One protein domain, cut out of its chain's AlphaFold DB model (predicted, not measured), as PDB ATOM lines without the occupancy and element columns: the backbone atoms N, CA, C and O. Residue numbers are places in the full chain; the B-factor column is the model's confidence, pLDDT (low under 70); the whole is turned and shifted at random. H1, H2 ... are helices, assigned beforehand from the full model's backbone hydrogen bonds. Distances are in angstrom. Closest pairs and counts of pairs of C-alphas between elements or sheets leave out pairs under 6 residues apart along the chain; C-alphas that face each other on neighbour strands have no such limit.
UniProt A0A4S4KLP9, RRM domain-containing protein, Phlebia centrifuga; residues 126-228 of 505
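What this domain is: This is residues 126 to 228 of the 505 residues of the protein "RRM domain-containing protein" of Phlebia centrifuga (UniProt A0A4S4KLP9). Five helices stacked side by side in alternating directions make a flat, zigzag slab, with H3 and H4 paired in its middle, H1 at one edge and H6 at the other. H5 lies between the H3-H4 pair and H6, while the short H2 makes the turn from H1 into H3 at one end of the slab. The printed part has 103 residues, with six named helices in the order H1 to H6 and no named strand; its class is all helix. It is compact, with a radius of gyration of the C-alphas of 13.7 A, and the C-alphas span 38 by 33 by 15 A.

Where its parts are: The longest helix is H3, residues 149 to 168, 28.0 A from first to last C-alpha, beginning at C-alpha 149 (43.789, 41.364, 45.222). H4, residues 177 to 193, measures 24.2 A, and H5, residues 202 to 214, 17.1 A. H1, residues 126 to 140, measures 21.9 A and begins at C-alpha 126 (12.041, 41.702, 44.873). H2 holds residues 143 to 147, 6.4 A. H6, residues 218 to 228, measures 15.3 A and ends at C-alpha 228 (45.440, 57.295, 45.002).

How they stand to each other: H3 is the hub, touching four other helices. H3 and H4 form a helical hairpin, opposite ways at a shallow tilt of 4 degrees; their closest C-alphas, Val 149 and Val 190, are 5.6 A apart. H3, H4 and H5 are an up-and-down bundle, each running against the one before it. H4 and H5 touch at Ile 187 and Leu 203, C-alphas 6.3 A apart, at a shallow tilt of 17 degrees. H3, with residues 153 to 157 alone, touches H5, the same way at 13 degrees, a shallow tilt; the closest C-alphas, Val 153 and Leu 203, are 7.0 A apart. H5 and H6 form a further hairpin, with C-alphas 208 and 221 closest at 5.0 A. H4 and H6 are near each other. H3, with residues 152 to 159 alone, touches H1, opposite ways at a shallow tilt of 19 degrees, closest at the C-alphas of Tyr 136 and Arg 159, 6.8 A. H2 touches H4, the C-alphas of Gln 147 and Ala 193 being 4.8 A apart. H1 and H6 are apart. Every O i to N i+4 pair is within hydrogen-bond range in H2, H4, H5 and H6, against 8 of 11 in H1 and 14 of 16 in H3.

The domain as a whole: The two C-alphas farthest apart, those of Ser 126 and Leu 196, are separated by 39.6 A. The printed part has no cut and no long link. The mean pLDDT of the printed part is 86.7; residues 126 to 129 and 170 to 175 are under 70.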
ATOM      1  N   SER A 126      11.215  41.499  43.669       56.84
ATOM      2  CA  SER A 126      12.041  41.702  44.873       56.84
ATOM      3  C   SER A 126      13.006  40.544  45.118       56.84
ATOM      4  O   SER A 126      14.216  40.763  45.184       56.84
ATOM      5  N   GLU A 127      12.505  39.302  45.160       59.41
ATOM      6  CA  GLU A 127      13.341  38.132  45.474       59.41
ATOM      7  C   GLU A 127      14.495  37.978  44.471       59.41
ATOM      8  O   GLU A 127      15.623  37.659  44.850       59.41
ATOM      9  N   SER A 128      14.248  38.262  43.186       60.28
ATOM     10  CA  SER A 128      15.266  38.122  42.138       60.28
ATOM     11  C   SER A 128      16.355  39.205  42.176       60.28
ATOM     12  O   SER A 128      17.498  38.927  41.805       60.28
ATOM     13  N   GLU A 129      16.038  40.420  42.640       67.62
ATOM     14  CA  GLU A 129      17.012  41.513  42.765       67.62
ATOM     15  C   GLU A 129      17.836  41.430  44.068       67.62
ATOM     16  O   GLU A 129      18.947  41.956  44.109       67.62
ATOM     17  N   GLU A 130      17.362  40.711  45.094       78.12
ATOM     18  CA  GLU A 130      18.074  40.486  46.367       78.12
ATOM     19  C   GLU A 130      19.152  39.380  46.302       78.12
ATOM     20  O   GLU A 130      20.149  39.432  47.033       78.12
ATOM     21  N   LEU A 131      19.023  38.409  45.387       85.56
ATOM     22  CA  LEU A 131      19.969  37.287  45.253       85.56
ATOM     23  C   LEU A 131      21.405  37.721  44.912       85.56
ATOM     24  O   LEU A 131      22.366  37.151  45.430       85.56
ATOM     25  N   ILE A 132      21.578  38.716  44.037       90.12
ATOM     26  CA  ILE A 132      22.905  39.168  43.584       90.12
ATOM     27  C   ILE A 132      23.673  39.929  44.688       90.12
ATOM     28  O   ILE A 132      24.853  39.622  44.883       90.12
ATOM     29  N   PRO A 133      23.051  40.856  45.449       91.19
ATOM     30  CA  PRO A 133      23.593  41.350  46.715       91.19
ATOM     31  C   PRO A 133      24.012  40.220  47.666       91.19
ATOM     32  O   PRO A 133      25.182  40.151  48.041       91.19
ATOM     33  N   ALA A 134      23.117  39.272  47.971       91.00
ATOM     34  CA  ALA A 134      23.395  38.198  48.930       91.00
ATOM     35  C   ALA A 134      24.565  37.284  48.507       91.00
ATOM     36  O   ALA A 134      25.354  36.839  49.346       91.00
ATOM     37  N   VAL A 135      24.724  37.020  47.204       92.44
ATOM     38  CA  VAL A 135      25.864  36.266  46.648       92.44
ATOM     39  C   VAL A 135      27.171  37.058  46.729       92.44
ATOM     40  O   VAL A 135      28.214  36.472  47.023       92.44
ATOM     41  N   TYR A 136      27.135  38.375  46.519       93.50
ATOM     42  CA  TYR A 136      28.303  39.238  46.702       93.50
ATOM     43  C   TYR A 136      28.733  39.313  48.170       93.50
ATOM     44  O   TYR A 136      29.906  39.094  48.466       93.50
ATOM     45  N   ASP A 137      27.797  39.520  49.096       92.75
ATOM     46  CA  ASP A 137      28.094  39.569  50.530       92.75
ATOM     47  C   ASP A 137      28.627  38.218  51.035       92.75
ATOM     48  O   ASP A 137      29.587  38.171  51.805       92.75
ATOM     49  N   SER A 138      28.095  37.106  50.509       91.88
ATOM     50  CA  SER A 138      28.623  35.755  50.754       91.88
ATOM     51  C   SER A 138      30.069  35.582  50.272       91.88
ATOM     52  O   SER A 138      30.853  34.918  50.947       91.88
ATOM     53  N   ALA A 139      30.445  36.179  49.137       92.19
ATOM     54  CA  ALA A 139      31.816  36.148  48.625       92.19
ATOM     55  C   ALA A 139      32.759  37.043  49.453       92.19
ATOM     56  O   ALA A 139      33.861  36.630  49.817       92.19
ATOM     57  N   ILE A 140      32.315  38.252  49.805       92.50
ATOM     58  CA  ILE A 140      33.078  39.226  50.601       92.50
ATOM     59  C   ILE A 140      33.199  38.807  52.078       92.50
ATOM     60  O   ILE A 140      34.123  39.244  52.760       92.50
ATOM     61  N   ALA A 141      32.367  37.892  52.580       92.44
ATOM     62  CA  ALA A 141      32.570  37.261  53.886       92.44
ATOM     63  C   ALA A 141      33.801  36.320  53.936       92.44
ATOM     64  O   ALA A 141      34.279  35.974  55.020       92.44
ATOM     65  N   ILE A 142      34.346  35.894  52.789       92.31
ATOM     66  CA  ILE A 142      35.411  34.884  52.722       92.31
ATOM     67  C   ILE A 142      36.777  35.545  52.940       92.31
ATOM     68  O   ILE A 142      37.315  36.233  52.073       92.31
ATOM     69  N   SER A 143      37.380  35.309  54.109       87.19
ATOM     70  CA  SER A 143      38.671  35.913  54.487       87.19
ATOM     71  C   SER A 143      39.790  35.653  53.465       87.19
ATOM     72  O   SER A 143      40.527  36.575  53.132       87.19
ATOM     73  N   VAL A 144      39.870  34.438  52.906       87.69
ATOM     74  CA  VAL A 144      40.883  34.056  51.899       87.69
ATOM     75  C   VAL A 144      40.759  34.887  50.613       87.69
ATOM     76  O   VAL A 144      41.768  35.302  50.052       87.69
ATOM     77  N   LEU A 145      39.530  35.179  50.178       88.62
ATOM     78  CA  LEU A 145      39.255  35.978  48.980       88.62
ATOM     79  C   LEU A 145      39.668  37.441  49.197       88.62
ATOM     80  O   LEU A 145      40.328  38.034  48.349       88.62
ATOM     81  N   ASN A 146      39.372  38.002  50.374       88.19
ATOM     82  CA  ASN A 146      39.781  39.364  50.737       88.19
ATOM     83  C   ASN A 146      41.301  39.551  50.878       88.19
ATOM     84  O   ASN A 146      41.763  40.686  50.830       88.19
ATOM     85  N   GLN A 147      42.079  38.483  51.084       89.25
ATOM     86  CA  GLN A 147      43.539  38.567  51.216       89.25
ATOM     87  C   GLN A 147      44.260  38.644  49.862       89.25
ATOM     88  O   GLN A 147      45.397  39.109  49.810       89.25
ATOM     89  N   ASN A 148      43.621  38.229  48.762       90.94
ATOM     90  CA  ASN A 148      44.226  38.248  47.433       90.94
ATOM     91  C   ASN A 148      43.520  39.253  46.509       90.94
ATOM     92  O   ASN A 148      42.375  39.067  46.096       90.94
ATOM     93  N   VAL A 149      44.254  40.301  46.127       91.88
ATOM     94  CA  VAL A 149      43.789  41.364  45.222       91.88
ATOM     95  C   VAL A 149      43.295  40.816  43.879       91.88
ATOM     96  O   VAL A 149      42.339  41.352  43.321       91.88
ATOM     97  N   GLU A 150      43.897  39.739  43.366       91.88
ATOM     98  CA  GLU A 150      43.471  39.140  42.097       91.88
ATOM     99  C   GLU A 150      42.117  38.423  42.177       91.88
ATOM    100  O   GLU A 150      41.426  38.345  41.166       91.88
ATOM    101  N   GLU A 151      41.700  37.979  43.364       92.81
ATOM    102  CA  GLU A 151      40.410  37.310  43.594       92.81
ATOM    103  C   GLU A 151      39.312  38.315  43.947       92.81
ATOM    104  O   GLU A 151      38.170  38.216  43.498       92.81
ATOM    105  N   LEU A 152      39.665  39.327  44.740       93.75
ATOM    106  CA  LEU A 152      38.740  40.358  45.186       93.75
ATOM    107  C   LEU A 152      38.247  41.244  44.028       93.75
ATOM    108  O   LEU A 152      37.055  41.551  43.935       93.75
ATOM    109  N   VAL A 153      39.144  41.653  43.124       95.00
ATOM    110  CA  VAL A 153      38.814  42.614  42.059       95.00
ATOM    111  C   VAL A 153      37.747  42.099  41.070       95.00
ATOM    112  O   VAL A 153      36.806  42.855  40.809       95.00
ATOM    113  N   PRO A 154      37.803  40.859  40.533       95.25
ATOM    114  CA  PRO A 154      36.750  40.316  39.668       95.25
ATOM    115  C   PRO A 154      35.349  40.330  40.295       95.25
ATOM    116  O   PRO A 154      34.372  40.607  39.595       95.25
ATOM    117  N   VAL A 155      35.245  40.074  41.604       95.50
ATOM    118  CA  VAL A 155      33.968  40.032  42.338       95.50
ATOM    119  C   VAL A 155      33.371  41.430  42.489       95.50
ATOM    120  O   VAL A 155      32.205  41.642  42.148       95.50
ATOM    121  N   VAL A 156      34.180  42.408  42.913       95.62
ATOM    122  CA  VAL A 156      33.765  43.820  43.014       95.62
ATOM    123  C   VAL A 156      33.358  44.373  41.642       95.62
ATOM    124  O   VAL A 156      32.316  45.017  41.528       95.62
ATOM    125  N   LEU A 157      34.116  44.074  40.579       95.44
ATOM    126  CA  LEU A 157      33.780  44.500  39.214       95.44
ATOM    127  C   LEU A 157      32.499  43.847  38.678       95.44
ATOM    128  O   LEU A 157      31.736  44.507  37.973       95.44
ATOM    129  N   ALA A 158      32.228  42.579  39.004       94.88
ATOM    130  CA  ALA A 158      30.976  41.929  38.617       94.88
ATOM    131  C   ALA A 158      29.767  42.590  39.298       94.88
ATOM    132  O   ALA A 158      28.801  42.940  38.618       94.88
ATOM    133  N   ARG A 159      29.854  42.836  40.612       94.06
ATOM    134  CA  ARG A 159      28.805  43.492  41.407       94.06
ATOM    135  C   ARG A 159      28.544  44.934  40.961       94.06
ATOM    136  O   ARG A 159      27.400  45.290  40.692       94.06
ATOM    137  N   ALA A 160      29.591  45.747  40.825       92.88
ATOM    138  CA  ALA A 160      29.474  47.134  40.368       92.88
ATOM    139  C   ALA A 160      29.027  47.230  38.894       92.88
ATOM    140  O   ALA A 160      28.290  48.142  38.522       92.88
ATOM    141  N   GLY A 161      29.429  46.268  38.054       91.81
ATOM    142  CA  GLY A 161      28.967  46.156  36.673       91.81
ATOM    143  C   GLY A 161      27.472  45.843  36.552       91.81
ATOM    144  O   GLY A 161      26.829  46.406  35.666       91.81
ATOM    145  N   TRP A 162      26.926  44.996  37.436       90.44
ATOM    146  CA  TRP A 162      25.485  44.723  37.519       90.44
ATOM    147  C   TRP A 162      24.701  45.976  37.903       90.44
ATOM    148  O   TRP A 162      23.821  46.391  37.152       90.44
ATOM    149  N   GLU A 163      25.069  46.637  39.010       87.56
ATOM    150  CA  GLU A 163      24.374  47.860  39.442       87.56
ATOM    151  C   GLU A 163      24.423  48.945  38.354       87.56
ATOM    152  O   GLU A 163      23.424  49.615  38.118       87.56
ATOM    153  N   ARG A 164      25.528  49.069  37.600       89.25
ATOM    154  CA  ARG A 164      25.613  50.004  36.463       89.25
ATOM    155  C   ARG A 164      24.598  49.672  35.362       89.25
ATOM    156  O   ARG A 164      23.955  50.577  34.843       89.25
ATOM    157  N   ARG A 165      24.422  48.393  35.010       87.75
ATOM    158  CA  ARG A 165      23.432  47.967  34.000       87.75
ATOM    159  C   ARG A 165      21.989  48.058  34.511       87.75
ATOM    160  O   ARG A 165      21.082  48.294  33.719       87.75
ATOM    161  N   ARG A 166      21.771  47.928  35.822       83.25
ATOM    162  CA  ARG A 166      20.483  48.156  36.502       83.25
ATOM    163  C   ARG A 166      20.117  49.647  36.555       83.25
ATOM    164  O   ARG A 166      18.981  50.002  36.249       83.25
ATOM    165  N   ALA A 167      21.096  50.507  36.829       82.81
ATOM    166  CA  ALA A 167      20.999  51.963  36.744       82.81
ATOM    167  C   ALA A 167      20.651  52.444  35.324       82.81
ATOM    168  O   ALA A 167      19.721  53.227  35.149       82.81
ATOM    169  N   GLU A 168      21.339  51.929  34.300       81.44
ATOM    170  CA  GLU A 168      21.074  52.246  32.885       81.44
ATOM    171  C   GLU A 168      19.661  51.837  32.424       81.44
ATOM    172  O   GLU A 168      19.117  52.446  31.505       81.44
ATOM    173  N   LYS A 169      19.034  50.854  33.087       79.94
ATOM    174  CA  LYS A 169      17.629  50.457  32.876       79.94
ATOM    175  C   LYS A 169      16.611  51.362  33.598       79.94
ATOM    176  O   LYS A 169      15.415  51.098  33.522       79.94
ATOM    177  N   GLY A 170      17.052  52.418  34.292       65.25
ATOM    178  CA  GLY A 170      16.180  53.445  34.881       65.25
ATOM    179  C   GLY A 170      15.376  53.008  36.112       65.25
ATOM    180  O   GLY A 170      14.384  53.649  36.445       65.25
ATOM    181  N   LYS A 171      15.778  51.924  36.789       61.28
ATOM    182  CA  LYS A 171      15.023  51.293  37.893       61.28
ATOM    183  C   LYS A 171      15.193  51.933  39.285       61.28
ATOM    184  O   LYS A 171      14.621  51.435  40.250       61.28
ATOM    185  N   THR A 172      15.998  52.983  39.426       61.22
ATOM    186  CA  THR A 172      16.497  53.472  40.728       61.22
ATOM    187  C   THR A 172      16.560  54.996  40.778       61.22
ATOM    188  O   THR A 172      17.051  55.598  39.825       61.22
ATOM    189  N   GLU A 173      16.146  55.607  41.893       55.28
ATOM    190  CA  GLU A 173      16.143  57.074  42.074       55.28
ATOM    191  C   GLU A 173      17.558  57.665  42.237       55.28
ATOM    192  O   GLU A 173      17.875  58.674  41.613       55.28
ATOM    193  N   GLU A 174      18.440  56.999  42.994       65.06
ATOM    194  CA  GLU A 174      19.874  57.322  43.074       65.06
ATOM    195  C   GLU A 174      20.740  56.195  42.468       65.06
ATOM    196  O   GLU A 174      21.340  55.399  43.192       65.06
ATOM    197  N   PRO A 175      20.833  56.091  41.129       68.94
ATOM    198  CA  PRO A 175      21.474  54.954  40.460       68.94
ATOM    199  C   PRO A 175      22.955  54.737  40.800       68.94
ATOM    200  O   PRO A 175      23.447  53.614  40.719       68.94
ATOM    201  N   TYR A 176      23.690  55.801  41.140       79.44
ATOM    202  CA  TYR A 176      25.156  55.770  41.182       79.44
ATOM    203  C   TYR A 176      25.760  55.816  42.592       79.44
ATOM    204  O   TYR A 176      26.932  55.465  42.742       79.44
ATOM    205  N   THR A 177      25.001  56.190  43.628       83.62
ATOM    206  CA  THR A 177      25.525  56.316  45.005       83.62
ATOM    207  C   THR A 177      25.902  54.950  45.586       83.62
ATOM    208  O   THR A 177      27.010  54.780  46.097       83.62
ATOM    209  N   VAL A 178      25.054  53.939  45.371       86.19
ATOM    210  CA  VAL A 178      25.325  52.527  45.704       86.19
ATOM    211  C   VAL A 178      26.594  52.011  45.006       86.19
ATOM    212  O   VAL A 178      27.432  51.363  45.634       86.19
ATOM    213  N   ILE A 179      26.785  52.334  43.722       88.94
ATOM    214  CA  ILE A 179      27.948  51.875  42.941       88.94
ATOM    215  C   ILE A 179      29.239  52.530  43.440       88.94
ATOM    216  O   ILE A 179      30.253  51.851  43.605       88.94
ATOM    217  N   VAL A 180      29.193  53.835  43.727       88.81
ATOM    218  CA  VAL A 180      30.301  54.576  44.344       88.81
ATOM    219  C   VAL A 180      30.684  53.953  45.687       88.81
ATOM    220  O   VAL A 180      31.869  53.721  45.919       88.81
ATOM    221  N   GLN A 181      29.715  53.606  46.539       89.81
ATOM    222  CA  GLN A 181      29.988  52.973  47.831       89.81
ATOM    223  C   GLN A 181      30.630  51.582  47.682       89.81
ATOM    224  O   GLN A 181      31.650  51.317  48.320       89.81
ATOM    225  N   ILE A 182      30.091  50.721  46.807       91.75
ATOM    226  CA  ILE A 182      30.628  49.373  46.537       91.75
ATOM    227  C   ILE A 182      32.070  49.445  46.017       91.75
ATOM    228  O   ILE A 182      32.935  48.687  46.463       91.75
ATOM    229  N   LEU A 183      32.352  50.366  45.093       93.25
ATOM    230  CA  LEU A 183      33.691  50.533  44.532       93.25
ATOM    231  C   LEU A 183      34.678  51.116  45.549       93.25
ATOM    232  O   LEU A 183      35.814  50.653  45.595       93.25
ATOM    233  N   MET A 184      34.267  52.074  46.384       91.50
ATOM    234  CA  MET A 184      35.145  52.670  47.400       91.50
ATOM    235  C   MET A 184      35.487  51.681  48.525       91.50
ATOM    236  O   MET A 184      36.654  51.586  48.901       91.50
ATOM    237  N   ASP A 185      34.525  50.878  48.997       92.56
ATOM    238  CA  ASP A 185      34.788  49.771  49.930       92.56
ATOM    239  C   ASP A 185      35.676  48.692  49.285       92.56
ATOM    240  O   ASP A 185      36.655  48.250  49.885       92.56
ATOM    241  N   GLY A 186      35.425  48.323  48.022       92.81
ATOM    242  CA  GLY A 186      36.290  47.411  47.265       92.81
ATOM    243  C   GLY A 186      37.735  47.913  47.128       92.81
ATOM    244  O   GLY A 186      38.679  47.154  47.352       92.81
ATOM    245  N   ILE A 187      37.920  49.202  46.830       92.56
ATOM    246  CA  ILE A 187      39.226  49.877  46.783       92.56
ATOM    247  C   ILE A 187      39.889  49.868  48.170       92.56
ATOM    248  O   ILE A 187      41.081  49.570  48.280       92.56
ATOM    249  N   GLU A 188      39.148  50.135  49.250       92.00
ATOM    250  CA  GLU A 188      39.692  50.083  50.610       92.00
ATOM    251  C   GLU A 188      40.098  48.654  51.016       92.00
ATOM    252  O   GLU A 188      41.170  48.468  51.595       92.00
ATOM    253  N   LYS A 189      39.309  47.632  50.657       91.69
ATOM    254  CA  LYS A 189      39.670  46.218  50.854       91.69
ATOM    255  C   LYS A 189      40.931  45.837  50.073       91.69
ATOM    256  O   LYS A 189      41.841  45.272  50.671       91.69
ATOM    257  N   VAL A 190      41.057  46.216  48.796       92.19
ATOM    258  CA  VAL A 190      42.282  45.989  47.992       92.19
ATOM    259  C   VAL A 190      43.514  46.630  48.645       92.19
ATOM    260  O   VAL A 190      44.574  46.007  48.717       92.19
ATOM    261  N   ARG A 191      43.373  47.847  49.182       90.31
ATOM    262  CA  ARG A 191      44.443  48.573  49.893       90.31
ATOM    263  C   ARG A 191      44.771  47.994  51.278       90.31
ATOM    264  O   ARG A 191      45.863  48.239  51.782       90.31
ATOM    265  N   LYS A 192      43.852  47.240  51.895       90.00
ATOM    266  CA  LYS A 192      44.091  46.449  53.118       90.00
ATOM    267  C   LYS A 192      44.733  45.091  52.813       90.00
ATOM    268  O   LYS A 192      45.546  44.625  53.604       90.00
ATOM    269  N   ALA A 193      44.387  44.479  51.680       89.88
ATOM    270  CA  ALA A 193      44.908  43.189  51.231       89.88
ATOM    271  C   ALA A 193      46.391  43.256  50.830       89.88
ATOM    272  O   ALA A 193      47.165  42.353  51.136       89.88
ATOM    273  N   SER A 194      46.795  44.340  50.159       88.12
ATOM    274  CA  SER A 194      48.161  44.545  49.674       88.12
ATOM    275  C   SER A 194      48.646  45.968  49.975       88.12
ATOM    276  O   SER A 194      47.996  46.923  49.540       88.12
ATOM    277  N   PRO A 195      49.827  46.156  50.603       81.56
ATOM    278  CA  PRO A 195      50.424  47.484  50.769       81.56
ATOM    279  C   PRO A 195      50.857  48.115  49.431       81.56
ATOM    280  O   PRO A 195      51.122  49.315  49.376       81.56
ATOM    281  N   LEU A 196      50.915  47.324  48.352       80.25
ATOM    282  CA  LEU A 196      51.158  47.776  46.978       80.25
ATOM    283  C   LEU A 196      49.853  47.976  46.173       80.25
ATOM    284  O   LEU A 196      49.915  48.426  45.032       80.25
ATOM    285  N   GLY A 197      48.685  47.661  46.749       85.19
ATOM    286  CA  GLY A 197      47.382  47.715  46.076       85.19
ATOM    287  C   GLY A 197      47.249  46.736  44.903       85.19
ATOM    288  O   GLY A 197      47.898  45.687  44.881       85.19
ATOM    289  N   ASP A 198      46.404  47.092  43.928       88.81
ATOM    290  CA  ASP A 198      46.361  46.467  42.600       88.81
ATOM    291  C   ASP A 198      47.362  47.169  41.664       88.81
ATOM    292  O   ASP A 198      47.120  48.322  41.296       88.81
ATOM    293  N   PRO A 199      48.428  46.498  41.180       87.12
ATOM    294  CA  PRO A 199      49.373  47.090  40.229       87.12
ATOM    295  C   PRO A 199      48.725  47.582  38.927       87.12
ATOM    296  O   PRO A 199      49.313  48.387  38.205       87.12
ATOM    297  N   ARG A 200      47.516  47.100  38.600       89.56
ATOM    298  CA  ARG A 200      46.750  47.513  37.416       89.56
ATOM    299  C   ARG A 200      45.734  48.627  37.689       89.56
ATOM    300  O   ARG A 200      45.238  49.188  36.706       89.56
ATOM    301  N   LEU A 201      45.460  48.967  38.953       91.94
ATOM    302  CA  LEU A 201      44.481  49.974  39.396       91.94
ATOM    303  C   LEU A 201      43.108  49.810  38.711       91.94
ATOM    304  O   LEU A 201      42.548  50.754  38.153       91.94
ATOM    305  N   ARG A 202      42.605  48.568  38.645       94.06
ATOM    306  CA  ARG A 202      41.384  48.197  37.904       94.06
ATOM    307  C   ARG A 202      40.126  48.837  38.481       94.06
ATOM    308  O   ARG A 202      39.291  49.302  37.709       94.06
ATOM    309  N   LEU A 203      39.994  48.854  39.809       93.88
ATOM    310  CA  LEU A 203      38.828  49.431  40.479       93.88
ATOM    311  C   LEU A 203      38.830  50.954  40.348       93.88
ATOM    312  O   LEU A 203      37.817  51.525  39.958       93.88
ATOM    313  N   GLU A 204      39.978  51.598  40.567       93.94
ATOM    314  CA  GLU A 204      40.162  53.041  40.392       93.94
ATOM    315  C   GLU A 204      39.858  53.484  38.948       93.94
ATOM    316  O   GLU A 204      39.143  54.464  38.730       93.94
ATOM    317  N   LYS A 205      40.318  52.725  37.943       93.31
ATOM    318  CA  LYS A 205      39.988  52.977  36.529       93.31
ATOM    319  C   LYS A 205      38.495  52.834  36.247       93.31
ATOM    320  O   LYS A 205      37.918  53.755  35.674       93.31
ATOM    321  N   PHE A 206      37.870  51.732  36.667       92.94
ATOM    322  CA  PHE A 206      36.435  51.508  36.465       92.94
ATOM    323  C   PHE A 206      35.583  52.584  37.157       92.94
ATOM    324  O   PHE A 206      34.665  53.123  36.544       92.94
ATOM    325  N   PHE A 207      35.940  52.961  38.389       92.25
ATOM    326  CA  PHE A 207      35.329  54.072  39.120       92.25
ATOM    327  C   PHE A 207      35.458  55.391  38.354       92.25
ATOM    328  O   PHE A 207      34.468  56.095  38.168       92.25
ATOM    329  N   SER A 208      36.655  55.714  37.855       90.94
ATOM    330  CA  SER A 208      36.867  56.957  37.112       90.94
ATOM    331  C   SER A 208      36.057  57.015  35.813       90.94
ATOM    332  O   SER A 208      35.410  58.029  35.572       90.94
ATOM    333  N   ALA A 209      35.999  55.918  35.047       90.19
ATOM    334  CA  ALA A 209      35.189  55.825  33.833       90.19
ATOM    335  C   ALA A 209      33.685  55.947  34.136       90.19
ATOM    336  O   ALA A 209      32.991  56.717  33.479       90.19
ATOM    337  N   LEU A 210      33.186  55.274  35.181       87.75
ATOM    338  CA  LEU A 210      31.801  55.412  35.651       87.75
ATOM    339  C   LEU A 210      31.461  56.877  35.978       87.75
ATOM    340  O   LEU A 210      30.445  57.401  35.517       87.75
ATOM    341  N   CYS A 211      32.326  57.548  36.742       86.31
ATOM    342  CA  CYS A 211      32.164  58.950  37.113       86.31
ATOM    343  C   CYS A 211      32.178  59.899  35.905       86.31
ATOM    344  O   CYS A 211      31.397  60.848  35.899       86.31
ATOM    345  N   THR A 212      33.025  59.670  34.893       84.81
ATOM    346  CA  THR A 212      33.139  60.572  33.730       84.81
ATOM    347  C   THR A 212      32.158  60.291  32.600       84.81
ATOM    348  O   THR A 212      31.699  61.233  31.968       84.81
ATOM    349  N   GLU A 213      31.867  59.022  32.308       82.00
ATOM    350  CA  GLU A 213      31.130  58.612  31.100       82.00
ATOM    351  C   GLU A 213      29.642  58.354  31.372       82.00
ATOM    352  O   GLU A 213      28.831  58.477  30.458       82.00
ATOM    353  N   VAL A 214      29.278  57.995  32.611       77.12
ATOM    354  CA  VAL A 214      27.927  57.503  32.948       77.12
ATOM    355  C   VAL A 214      27.222  58.404  33.966       77.12
ATOM    356  O   VAL A 214      26.063  58.762  33.776       77.12
ATOM    357  N   ALA A 215      27.913  58.792  35.041       75.88
ATOM    358  CA  ALA A 215      27.304  59.501  36.170       75.88
ATOM    359  C   ALA A 215      27.511  61.029  36.170       75.88
ATOM    360  O   ALA A 215      26.883  61.720  36.968       75.88
ATOM    361  N   ASN A 216      28.407  61.564  35.329       79.75
ATOM    362  CA  ASN A 216      28.834  62.975  35.330       79.75
ATOM    363  C   ASN A 216      29.325  63.492  36.712       79.75
ATOM    364  O   ASN A 216      29.246  64.677  37.029       79.75
ATOM    365  N   MET A 217      29.850  62.593  37.552       83.88
ATOM    366  CA  MET A 217      30.304  62.853  38.926       83.88
ATOM    367  C   MET A 217      31.829  63.042  38.986       83.88
ATOM    368  O   MET A 217      32.549  62.298  39.653       83.88
ATOM    369  N   ILE A 218      32.326  64.039  38.251       84.94
ATOM    370  CA  ILE A 218      33.764  64.273  38.009       84.94
ATOM    371  C   ILE A 218      34.545  64.509  39.314       84.94
ATOM    372  O   ILE A 218      35.648  63.986  39.475       84.94
ATOM    373  N   GLU A 219      33.967  65.247  40.267       86.44
ATOM    374  CA  GLU A 219      34.610  65.594  41.546       86.44
ATOM    375  C   GLU A 219      35.039  64.353  42.341       86.44
ATOM    376  O   GLU A 219      36.158  64.295  42.853       86.44
ATOM    377  N   TYR A 220      34.202  63.312  42.370       87.44
ATOM    378  CA  TYR A 220      34.511  62.053  43.048       87.44
ATOM    379  C   TYR A 220      35.713  61.342  42.413       87.44
ATOM    380  O   TYR A 220      36.563  60.813  43.131       87.44
ATOM    381  N   ALA A 221      35.833  61.362  41.080       89.44
ATOM    382  CA  ALA A 221      36.982  60.788  40.379       89.44
ATOM    383  C   ALA A 221      38.273  61.586  40.625       89.44
ATOM    384  O   ALA A 221      39.330  60.982  40.806       89.44
ATOM    385  N   LEU A 222      38.191  62.921  40.684       89.81
ATOM    386  CA  LEU A 222      39.326  63.784  41.027       89.81
ATOM    387  C   LEU A 222      39.823  63.500  42.452       89.81
ATOM    388  O   LEU A 222      41.010  63.243  42.639       89.81
ATOM    389  N   ILE A 223      38.918  63.458  43.436       90.94
ATOM    390  CA  ILE A 223      39.234  63.139  44.840       90.94
ATOM    391  C   ILE A 223      39.854  61.737  44.957       90.94
ATOM    392  O   ILE A 223      40.868  61.558  45.636       90.94
ATOM    393  N   MET A 224      39.290  60.743  44.262       92.38
ATOM    394  CA  MET A 224      39.788  59.364  44.262       92.38
ATOM    395  C   MET A 224      41.206  59.264  43.672       92.38
ATOM    396  O   MET A 224      42.070  58.616  44.269       92.38
ATOM    397  N   TRP A 225      41.499  59.932  42.550       92.75
ATOM    398  CA  TRP A 225      42.847  59.930  41.968       92.75
ATOM    399  C   TRP A 225      43.857  60.759  42.771       92.75
ATOM    400  O   TRP A 225      45.018  60.356  42.889       92.75
ATOM    401  N   GLU A 226      43.442  61.872  43.377       91.94
ATOM    402  CA  GLU A 226      44.299  62.658  44.269       91.94
ATOM    403  C   GLU A 226      44.698  61.838  45.514       91.94
ATOM    404  O   GLU A 226      45.869  61.797  45.893       91.94
ATOM    405  N   ASP A 227      43.760  61.098  46.108       90.31
ATOM    406  CA  ASP A 227      44.028  60.151  47.196       90.31
ATOM    407  C   ASP A 227      44.923  58.976  46.748       90.31
ATOM    408  O   ASP A 227      45.900  58.627  47.419       90.31
ATOM    409  N   THR A 228      44.651  58.400  45.575       89.75
ATOM    410  CA  THR A 228      45.440  57.295  45.002       89.75
ATOM    411  C   THR A 228      46.892  57.710  44.747       89.75
ATOM    412  O   THR A 228      47.814  56.973  45.097       89.75
TER     413      THR A 228